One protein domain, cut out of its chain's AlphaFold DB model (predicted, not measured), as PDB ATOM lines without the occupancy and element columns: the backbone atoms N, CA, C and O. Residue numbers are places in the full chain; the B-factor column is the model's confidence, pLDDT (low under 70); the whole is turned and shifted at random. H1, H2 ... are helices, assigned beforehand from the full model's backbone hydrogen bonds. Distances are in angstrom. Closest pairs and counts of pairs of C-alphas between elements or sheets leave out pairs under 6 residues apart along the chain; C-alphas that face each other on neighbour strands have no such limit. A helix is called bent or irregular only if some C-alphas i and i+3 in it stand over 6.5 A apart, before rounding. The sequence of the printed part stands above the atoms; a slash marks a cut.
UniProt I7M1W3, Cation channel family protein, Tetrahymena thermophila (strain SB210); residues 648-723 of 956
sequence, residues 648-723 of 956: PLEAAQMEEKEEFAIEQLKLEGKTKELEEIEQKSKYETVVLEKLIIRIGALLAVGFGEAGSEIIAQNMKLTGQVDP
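What this domain is: This is residues 648 to 723 of the 956 residues of the protein "Cation channel family protein" of Tetrahymena thermophila (strain SB210) (UniProt I7M1W3). Three helices make an open, loose triangular frame: H1 is one long side, H2 a short side, and the first arm of the bent helix H3, H3a, slants back to meet the first residues of H1, as a V. At that closed corner H3 bends, and its second arm, H3b, turns off at a steep angle at the end of the frame away from H2, followed by a short tail. The printed part has 76 residues, with three named helices in the order H1, H2, H3 and no named strand, and its class is all helix. The whole is loose, with a radius of gyration of the C-alphas of 15.9 A, and rod-like in outline, spanning 49 by 24 by 18 A.

Where its parts are: H1 is residues 648 to 667, 29.8 A from first to last C-alpha, and begins at C-alpha 648 at (330.197, 216.722, 289.386). H2 is residues 671 to 681, 15.1 A long, from C-alpha 671 at (301.236, 230.997, 295.052). H3, residues 684 to 715, was assigned as one helix by its hydrogen bonds but is bent: C-alphas 702 and 705 are 9.3 A apart. Its arms are H3a, residues 684 to 702, 26.4 A long, and H3b, residues 705 to 715, 15.7 A long, which ends at C-alpha 715 at (334.631, 207.125, 287.056).

How they stand to each other: H1 touches H2 with residues 662 to 666 alone; the closest C-alphas, of Leu 665 and Leu 674, are 7.0 A apart. H1 and H2 form a helical hairpin, running opposite ways at a steep tilt of 36 degrees, only just beyond shallow. H2 and H3a are close but not clearly touching, about perpendicular at 84 degrees, with the closest C-alphas, of Ser 681 and Val 687, 6.6 A apart. Residues 648 to 655 of H1 touch residues 693 to 700 of H3a; the closest C-alphas, of Ala 652 and Ala 697, are 4.2 A apart. These two run opposite ways at a steep tilt of 57 degrees. H1 touches H3b with residues 648 to 649 alone, at a steep tilt of 62 degrees; the closest C-alphas, of Pro 648 and Ser 708, are 5.9 A apart. H3a and H3b stand at a steep tilt of 63 degrees. H2 and H3b are apart. Every O i to N i+4 pair is within hydrogen-bond range in H2, H3a and H3b, and 15 of 16 in H1.

The domain as a whole: The two C-alphas farthest apart, of Gly 669 and Pro 723, are 50.2 A apart. Residues 667 to 672 stand free, as do residues 682 to 688, of which 684 to 688 belong to H3. The printed part has no cut, and the links H1 to H2 and H2 to H3 are tight. The mean pLDDT of the printed part is 81.9, and residues 717 to 719 are under 70.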
ATOM      1  N   PRO A 648     330.523 216.246 288.045       78.69
ATOM      2  CA  PRO A 648     330.197 216.722 289.386       78.69
ATOM      3  C   PRO A 648     329.836 218.213 289.443       78.69
ATOM      4  O   PRO A 648     328.994 218.600 290.253       78.69
ATOM      5  N   LEU A 649     330.390 219.058 288.557       81.25
ATOM      6  CA  LEU A 649     330.071 220.496 288.522       81.25
ATOM      7  C   LEU A 649     328.617 220.774 288.142       81.25
ATOM      8  O   LEU A 649     328.070 221.806 288.537       81.25
ATOM      9  N   GLU A 650     327.972 219.875 287.394       81.38
ATOM     10  CA  GLU A 650     326.562 220.035 287.041       81.38
ATOM     11  C   GLU A 650     325.683 220.021 288.299       81.38
ATOM     12  O   GLU A 650     324.663 220.701 288.328       81.38
ATOM     13  N   ALA A 651     326.098 219.329 289.368       82.12
ATOM     14  CA  ALA A 651     325.379 219.296 290.641       82.12
ATOM     15  C   ALA A 651     325.224 220.690 291.263       82.12
ATOM     16  O   ALA A 651     324.111 221.099 291.588       82.12
ATOM     17  N   ALA A 652     326.326 221.439 291.358       78.94
ATOM     18  CA  ALA A 652     326.325 222.795 291.905       78.94
ATOM     19  C   ALA A 652     325.477 223.748 291.044       78.94
ATOM     20  O   ALA A 652     324.711 224.554 291.563       78.94
ATOM     21  N   GLN A 653     325.547 223.599 289.716       82.56
ATOM     22  CA  GLN A 653     324.722 224.383 288.793       82.56
ATOM     23  C   GLN A 653     323.234 224.019 288.871       82.56
ATOM     24  O   GLN A 653     322.382 224.874 288.646       82.56
ATOM     25  N   MET A 654     322.905 222.747 289.116       80.38
ATOM     26  CA  MET A 654     321.524 222.296 289.301       80.38
ATOM     27  C   MET A 654     320.926 222.889 290.575       80.38
ATOM     28  O   MET A 654     319.802 223.379 290.516       80.38
ATOM     29  N   GLU A 655     321.678 222.903 291.679       80.00
ATOM     30  CA  GLU A 655     321.247 223.528 292.935       80.00
ATOM     31  C   GLU A 655     320.960 225.026 292.742       80.00
ATOM     32  O   GLU A 655     319.854 225.478 293.034       80.00
ATOM     33  N   GLU A 656     321.887 225.769 292.128       81.00
ATOM     34  CA  GLU A 656     321.719 227.207 291.862       81.00
ATOM     35  C   GLU A 656     320.509 227.497 290.953       81.00
ATOM     36  O   GLU A 656     319.743 228.434 291.186       81.00
ATOM     37  N   LYS A 657     320.280 226.663 289.927       82.75
ATOM     38  CA  LYS A 657     319.121 226.794 289.027       82.75
ATOM     39  C   LYS A 657     317.795 226.512 289.727       82.75
ATOM     40  O   LYS A 657     316.819 227.205 289.447       82.75
ATOM     41  N   GLU A 658     317.734 225.489 290.579       82.56
ATOM     42  CA  GLU A 658     316.521 225.154 291.334       82.56
ATOM     43  C   GLU A 658     316.170 226.273 292.326       82.56
ATOM     44  O   GLU A 658     315.006 226.668 292.418       82.56
ATOM     45  N   GLU A 659     317.166 226.839 293.012       83.06
ATOM     46  CA  GLU A 659     316.973 227.979 293.915       83.06
ATOM     47  C   GLU A 659     316.500 229.229 293.168       83.06
ATOM     48  O   GLU A 659     315.499 229.837 293.559       83.06
ATOM     49  N   PHE A 660     317.148 229.558 292.049       83.50
ATOM     50  CA  PHE A 660     316.757 230.683 291.204       83.50
ATOM     51  C   PHE A 660     315.334 230.530 290.652       83.50
ATOM     52  O   PHE A 660     314.571 231.494 290.636       83.50
ATOM     53  N   ALA A 661     314.934 229.322 290.240       83.19
ATOM     54  CA  ALA A 661     313.577 229.065 289.761       83.19
ATOM     55  C   ALA A 661     312.528 229.295 290.863       83.19
ATOM     56  O   ALA A 661     311.494 229.915 290.619       83.19
ATOM     57  N   ILE A 662     312.800 228.845 292.091       84.31
ATOM     58  CA  ILE A 662     311.917 229.088 293.241       84.31
ATOM     59  C   ILE A 662     311.841 230.587 293.555       84.31
ATOM     60  O   ILE A 662     310.766 231.098 293.871       84.31
ATOM     61  N   GLU A 663     312.960 231.302 293.468       83.69
ATOM     62  CA  GLU A 663     313.002 232.748 293.675       83.69
ATOM     63  C   GLU A 663     312.210 233.505 292.600       83.69
ATOM     64  O   GLU A 663     311.405 234.375 292.934       83.69
ATOM     65  N   GLN A 664     312.336 233.119 291.328       85.56
ATOM     66  CA  GLN A 664     311.524 233.676 290.245       85.56
ATOM     67  C   GLN A 664     310.027 233.465 290.479       85.56
ATOM     68  O   GLN A 664     309.258 234.415 290.355       85.56
ATOM     69  N   LEU A 665     309.602 232.266 290.888       85.75
ATOM     70  CA  LEU A 665     308.191 231.994 291.189       85.75
ATOM     71  C   LEU A 665     307.658 232.855 292.344       85.75
ATOM     72  O   LEU A 665     306.496 233.269 292.315       85.75
ATOM     73  N   LYS A 666     308.503 233.162 293.339       84.31
ATOM     74  CA  LYS A 666     308.162 234.095 294.427       84.31
ATOM     75  C   LYS A 666     307.985 235.518 293.909       84.31
ATOM     76  O   LYS A 666     307.025 236.178 294.296       84.31
ATOM     77  N   LEU A 667     308.878 235.973 293.031       86.38
ATOM     78  CA  LEU A 667     308.803 237.300 292.415       86.38
ATOM     79  C   LEU A 667     307.584 237.440 291.486       86.38
ATOM     80  O   LEU A 667     306.971 238.501 291.441       86.38
ATOM     81  N   GLU A 668     307.206 236.370 290.784       84.88
ATOM     82  CA  GLU A 668     306.025 236.315 289.910       84.88
ATOM     83  C   GLU A 668     304.692 236.182 290.674       84.88
ATOM     84  O   GLU A 668     303.626 236.280 290.067       84.88
ATOM     85  N   GLY A 669     304.718 235.952 291.992       85.06
ATOM     86  CA  GLY A 669     303.511 235.840 292.818       85.06
ATOM     87  C   GLY A 669     302.670 234.579 292.565       85.06
ATOM     88  O   GLY A 669     301.482 234.554 292.891       85.06
ATOM     89  N   LYS A 670     303.250 233.516 291.991       84.62
ATOM     90  CA  LYS A 670     302.548 232.260 291.656       84.62
ATOM     91  C   LYS A 670     302.378 231.341 292.872       84.62
ATOM     92  O   LYS A 670     303.038 230.312 293.001       84.62
ATOM     93  N   THR A 671     301.459 231.697 293.768       82.19
ATOM     94  CA  THR A 671     301.236 230.997 295.052       82.19
ATOM     95  C   THR A 671     300.877 229.515 294.910       82.19
ATOM     96  O   THR A 671     301.407 228.694 295.651       82.19
ATOM     97  N   LYS A 672     300.050 229.145 293.923       82.50
ATOM     98  CA  LYS A 672     299.643 227.743 293.703       82.50
ATOM     99  C   LYS A 672     300.814 226.824 293.349       82.50
ATOM    100  O   LYS A 672     300.936 225.741 293.906       82.50
ATOM    101  N   GLU A 673     301.691 227.263 292.447       81.75
ATOM    102  CA  GLU A 673     302.863 226.479 292.032       81.75
ATOM    103  C   GLU A 673     303.858 226.322 293.192       81.75
ATOM    104  O   GLU A 673     304.436 225.253 293.385       81.75
ATOM    105  N   LEU A 674     304.007 227.364 294.016       81.75
ATOM    106  CA  LEU A 674     304.818 227.335 295.236       81.75
ATOM    107  C   LEU A 674     304.284 226.337 296.271       81.75
ATOM    108  O   LEU A 674     305.068 225.552 296.803       81.75
ATOM    109  N   GLU A 675     302.975 226.322 296.523       81.88
ATOM    110  CA  GLU A 675     302.346 225.357 297.435       81.88
ATOM    111  C   GLU A 675     302.501 223.914 296.936       81.88
ATOM    112  O   GLU A 675     302.809 223.019 297.724       81.88
ATOM    113  N   GLU A 676     302.352 223.672 295.630       81.44
ATOM    114  CA  GLU A 676     302.568 222.346 295.041       81.44
ATOM    115  C   GLU A 676     304.017 221.872 295.190       81.44
ATOM    116  O   GLU A 676     304.259 220.715 295.552       81.44
ATOM    117  N   ILE A 677     304.990 222.753 294.938       80.56
ATOM    118  CA  ILE A 677     306.414 222.458 295.134       80.56
ATOM    119  C   ILE A 677     306.693 222.177 296.610       80.56
ATOM    120  O   ILE A 677     307.399 221.219 296.930       80.56
ATOM    121  N   GLU A 678     306.119 222.963 297.520       81.12
ATOM    122  CA  GLU A 678     306.297 222.769 298.954       81.12
ATOM    123  C   GLU A 678     305.700 221.432 299.411       81.12
ATOM    124  O   GLU A 678     306.357 220.673 300.125       81.12
ATOM    125  N   GLN A 679     304.495 221.086 298.955       78.62
ATOM    126  CA  GLN A 679     303.880 219.797 299.260       78.62
ATOM    127  C   GLN A 679     304.687 218.628 298.696       78.62
ATOM    128  O   GLN A 679     304.950 217.670 299.424       78.62
ATOM    129  N   LYS A 680     305.151 218.713 297.443       75.56
ATOM    130  CA  LYS A 680     306.020 217.684 296.849       75.56
ATOM    131  C   LYS A 680     307.354 217.567 297.585       75.56
ATOM    132  O   LYS A 680     307.847 216.462 297.783       75.56
ATOM    133  N   SER A 681     307.908 218.677 298.071       76.69
ATOM    134  CA  SER A 681     309.164 218.678 298.831       76.69
ATOM    135  C   SER A 681     309.079 217.966 300.185       76.69
ATOM    136  O   SER A 681     310.115 217.625 300.756       76.69
ATOM    137  N   LYS A 682     307.866 217.706 300.697       78.31
ATOM    138  CA  LYS A 682     307.649 216.987 301.964       78.31
ATOM    139  C   LYS A 682     307.850 215.474 301.839       78.31
ATOM    140  O   LYS A 682     307.975 214.826 302.885       78.31
ATOM    141  N   TYR A 683     307.871 214.928 300.618       82.00
ATOM    142  CA  TYR A 683     308.107 213.506 300.353       82.00
ATOM    143  C   TYR A 683     309.589 213.143 300.496       82.00
ATOM    144  O   TYR A 683     310.469 213.877 300.045       82.00
ATOM    145  N   GLU A 684     309.877 211.982 301.090       84.31
ATOM    146  CA  GLU A 684     311.247 211.516 301.341       84.31
ATOM    147  C   GLU A 684     312.058 211.342 300.054       84.31
ATOM    148  O   GLU A 684     313.256 211.608 300.050       84.31
ATOM    149  N   THR A 685     311.412 210.944 298.954       83.38
ATOM    150  CA  THR A 685     312.050 210.791 297.636       83.38
ATOM    151  C   THR A 685     312.658 212.102 297.143       83.38
ATOM    152  O   THR A 685     313.807 212.119 296.712       83.38
ATOM    153  N   VAL A 686     311.941 213.218 297.299       82.12
ATOM    154  CA  VAL A 686     312.427 214.555 296.921       82.12
ATOM    155  C   VAL A 686     313.517 215.042 297.879       82.12
ATOM    156  O   VAL A 686     314.466 215.705 297.466       82.12
ATOM    157  N   VAL A 687     313.424 214.698 299.167       84.81
ATOM    158  CA  VAL A 687     314.488 215.004 300.138       84.81
ATOM    159  C   VAL A 687     315.781 214.270 299.773       84.81
ATOM    160  O   VAL A 687     316.840 214.893 299.743       84.81
ATOM    161  N   LEU A 688     315.703 212.977 299.452       85.69
ATOM    162  CA  LEU A 688     316.850 212.179 299.008       85.69
ATOM    163  C   LEU A 688     317.454 212.724 297.713       85.69
ATOM    164  O   LEU A 688     318.671 212.850 297.613       85.69
ATOM    165  N   GLU A 689     316.616 213.116 296.757       84.81
ATOM    166  CA  GLU A 689     317.053 213.757 295.519       84.81
ATOM    167  C   GLU A 689     317.866 215.034 295.792       84.81
ATOM    168  O   GLU A 689     318.978 215.181 295.283       84.81
ATOM    169  N   LYS A 690     317.365 215.925 296.658       85.31
ATOM    170  CA  LYS A 690     318.086 217.145 297.061       85.31
ATOM    171  C   LYS A 690     319.381 216.842 297.815       85.31
ATOM    172  O   LYS A 690     320.375 217.535 297.617       85.31
ATOM    173  N   LEU A 691     319.394 215.811 298.664       86.94
ATOM    174  CA  LEU A 691     320.605 215.378 299.368       86.94
ATOM    175  C   LEU A 691     321.677 214.887 298.391       86.94
ATOM    176  O   LEU A 691     322.839 215.246 298.549       86.94
ATOM    177  N   ILE A 692     321.296 214.125 297.364       87.38
ATOM    178  CA  ILE A 692     322.216 213.670 296.312       87.38
ATOM    179  C   ILE A 692     322.821 214.864 295.566       87.38
ATOM    180  O   ILE A 692     324.033 214.898 295.360       87.38
ATOM    181  N   ILE A 693     322.003 215.856 295.197       87.06
ATOM    182  CA  ILE A 693     322.481 217.075 294.525       87.06
ATOM    183  C   ILE A 693     323.471 217.825 295.418       87.06
ATOM    184  O   ILE A 693     324.561 218.152 294.960       87.06
ATOM    185  N   ARG A 694     323.144 218.014 296.701       85.81
ATOM    186  CA  ARG A 694     324.025 218.679 297.675       85.81
ATOM    187  C   ARG A 694     325.339 217.946 297.892       85.81
ATOM    188  O   ARG A 694     326.384 218.583 297.967       85.81
ATOM    189  N   ILE A 695     325.307 216.617 297.980       86.69
ATOM    190  CA  ILE A 695     326.525 215.803 298.072       86.69
ATOM    191  C   ILE A 695     327.364 215.996 296.805       86.69
ATOM    192  O   ILE A 695     328.560 216.245 296.910       86.69
ATOM    193  N   GLY A 696     326.742 215.951 295.624       85.94
ATOM    194  CA  GLY A 696     327.418 216.226 294.355       85.94
ATOM    195  C   GLY A 696     328.043 217.623 294.306       85.94
ATOM    196  O   GLY A 696     329.207 217.758 293.938       85.94
ATOM    197  N   ALA A 697     327.310 218.651 294.739       85.50
ATOM    198  CA  ALA A 697     327.785 220.031 294.780       85.50
ATOM    199  C   ALA A 697     328.962 220.194 295.754       85.50
ATOM    200  O   ALA A 697     329.974 220.804 295.413       85.50
ATOM    201  N   LEU A 698     328.879 219.583 296.940       85.81
ATOM    202  CA  LEU A 698     329.937 219.627 297.950       85.81
ATOM    203  C   LEU A 698     331.198 218.876 297.491       85.81
ATOM    204  O   LEU A 698     332.311 219.345 297.728       85.81
ATOM    205  N   LEU A 699     331.035 217.761 296.769       82.81
ATOM    206  CA  LEU A 699     332.140 217.063 296.106       82.81
ATOM    207  C   LEU A 699     332.788 217.939 295.027       82.81
ATOM    208  O   LEU A 699     334.012 218.045 294.993       82.81
ATOM    209  N   ALA A 700     331.991 218.612 294.191       82.44
ATOM    210  CA  ALA A 700     332.503 219.505 293.152       82.44
ATOM    211  C   ALA A 700     333.303 220.679 293.738       82.44
ATOM    212  O   ALA A 700     334.378 221.010 293.237       82.44
ATOM    213  N   VAL A 701     332.829 221.270 294.840       82.50
ATOM    214  CA  VAL A 701     333.563 222.313 295.576       82.50
ATOM    215  C   VAL A 701     334.862 221.760 296.169       82.50
ATOM    216  O   VAL A 701     335.895 222.420 296.091       82.50
ATOM    217  N   GLY A 702     334.833 220.547 296.732       82.38
ATOM    218  CA  GLY A 702     336.004 219.906 297.336       82.38
ATOM    219  C   GLY A 702     337.110 219.546 296.338       82.38
ATOM    220  O   GLY A 702     338.288 219.677 296.666       82.38
ATOM    221  N   PHE A 703     336.750 219.117 295.126       81.50
ATOM    222  CA  PHE A 703     337.713 218.798 294.064       81.50
ATOM    223  C   PHE A 703     338.097 220.007 293.195       81.50
ATOM    224  O   PHE A 703     339.104 219.958 292.487       81.50
ATOM    225  N   GLY A 704     337.307 221.082 293.225       81.06
ATOM    226  CA  GLY A 704     337.436 222.203 292.298       81.06
ATOM    227  C   GLY A 704     337.097 221.816 290.852       81.06
ATOM    228  O   GLY A 704     336.779 220.664 290.544       81.06
ATOM    229  N   GLU A 705     337.178 222.784 289.938       79.94
ATOM    230  CA  GLU A 705     336.883 222.564 288.513       79.94
ATOM    231  C   GLU A 705     337.848 221.551 287.879       79.94
ATOM    232  O   GLU A 705     337.413 220.567 287.279       79.94
ATOM    233  N   ALA A 706     339.155 221.739 288.097       75.38
ATOM    234  CA  ALA A 706     340.192 220.842 287.592       75.38
ATOM    235  C   ALA A 706     340.025 219.412 288.123       75.38
ATOM    236  O   ALA A 706     340.096 218.443 287.369       75.38
ATOM    237  N   GLY A 707     339.800 219.265 289.433       84.00
ATOM    238  CA  GLY A 707     339.710 217.947 290.045       84.00
ATOM    239  C   GLY A 707     338.436 217.205 289.669       84.00
ATOM    240  O   GLY A 707     338.479 215.998 289.452       84.00
ATOM    241  N   SER A 708     337.324 217.918 289.513       84.94
ATOM    242  CA  SER A 708     336.062 217.308 289.096       84.94
ATOM    243  C   SER A 708     336.139 216.726 287.683       84.94
ATOM    244  O   SER A 708     335.616 215.636 287.464       84.94
ATOM    245  N   GLU A 709     336.832 217.387 286.743       82.12
ATOM    246  CA  GLU A 709     337.060 216.839 285.394       82.12
ATOM    247  C   GLU A 709     337.879 215.537 285.452       82.12
ATOM    248  O   GLU A 709     337.539 214.545 284.802       82.12
ATOM    249  N   ILE A 710     338.934 215.523 286.272       84.62
ATOM    250  CA  ILE A 710     339.830 214.374 286.447       84.62
ATOM    251  C   ILE A 710     339.083 213.182 287.054       84.62
ATOM    252  O   ILE A 710     339.165 212.069 286.534       84.62
ATOM    253  N   ILE A 711     338.334 213.407 288.139       84.88
ATOM    254  CA  ILE A 711     337.584 212.347 288.823       84.88
ATOM    255  C   ILE A 711     336.448 211.824 287.941       84.88
ATOM    256  O   ILE A 711     336.262 210.612 287.855       84.88
ATOM    257  N   ALA A 712     335.746 212.694 287.211       83.75
ATOM    258  CA  ALA A 712     334.701 212.276 286.278       83.75
ATOM    259  C   ALA A 712     335.236 211.343 285.179       83.75
ATOM    260  O   ALA A 712     334.646 210.299 284.894       83.75
ATOM    261  N   GLN A 713     336.392 211.668 284.587       82.44
ATOM    262  CA  GLN A 713     337.048 210.788 283.613       82.44
ATOM    263  C   GLN A 713     337.429 209.439 284.233       82.44
ATOM    264  O   GLN A 713     337.297 208.402 283.583       82.44
ATOM    265  N   ASN A 714     337.848 209.454 285.496       82.12
ATOM    266  CA  ASN A 714     338.252 208.273 286.245       82.12
ATOM    267  C   ASN A 714     337.062 207.365 286.639       82.12
ATOM    268  O   ASN A 714     337.233 206.165 286.804       82.12
ATOM    269  N   MET A 715     335.840 207.899 286.721       79.38
ATOM    270  CA  MET A 715     334.631 207.125 287.056       79.38
ATOM    271  C   MET A 715     333.845 206.629 285.834       79.38
ATOM    272  O   MET A 715     332.912 205.836 285.975       79.38
ATOM    273  N   LYS A 716     334.202 207.067 284.621       75.88
ATOM    274  CA  LYS A 716     333.372 206.898 283.416       75.88
ATOM    275  C   LYS A 716     333.147 205.443 282.978       75.88
ATOM    276  O   LYS A 716     332.141 205.160 282.336       75.88
ATOM    277  N   LEU A 717     334.078 204.533 283.280       69.38
ATOM    278  CA  LEU A 717     334.026 203.137 282.815       69.38
ATOM    279  C   LEU A 717     333.256 202.208 283.765       69.38
ATOM    280  O   LEU A 717     332.488 201.369 283.304       69.38
ATOM    281  N   THR A 718     333.471 202.337 285.075       64.38
ATOM    282  CA  THR A 718     332.968 201.389 286.088       64.38
ATOM    283  C   THR A 718     331.971 202.019 287.062       64.38
ATOM    284  O   THR A 718     331.377 201.305 287.869       64.38
ATOM    285  N   GLY A 719     331.787 203.345 287.026       68.88
ATOM    286  CA  GLY A 719     331.008 204.098 288.018       68.88
ATOM    287  C   GLY A 719     331.674 204.180 289.398       68.88
ATOM    288  O   GLY A 719     331.134 204.812 290.303       68.88
ATOM    289  N   GLN A 720     332.842 203.560 289.565       74.38
ATOM    290  CA  GLN A 720     333.684 203.637 290.754       74.38
ATOM    291  C   GLN A 720     334.976 204.364 290.397       74.38
ATOM    292  O   GLN A 720     335.405 204.343 289.246       74.38
ATOM    293  N   VAL A 721     335.593 205.025 291.375       77.31
ATOM    294  CA  VAL A 721     336.888 205.673 291.152       77.31
ATOM    295  C   VAL A 721     337.957 204.587 291.051       77.31
ATOM    296  O   VAL A 721     338.158 203.837 292.008       77.31
ATOM    297  N   ASP A 722     338.634 204.510 289.907       83.56
ATOM    298  CA  ASP A 722     339.732 203.579 289.659       83.56
ATOM    299  C   ASP A 722     341.056 204.341 289.446       83.56
ATOM    300  O   ASP A 722     341.350 204.817 288.338       83.56
ATOM    301  N   PRO A 723     341.911 204.441 290.484       83.25
ATOM    302  CA  PRO A 723     343.183 205.150 290.382       83.25
ATOM    303  C   PRO A 723     344.171 204.475 289.416       83.25
ATOM    304  O   PRO A 723     345.211 205.062 289.127       83.25
TER     305      PRO A 723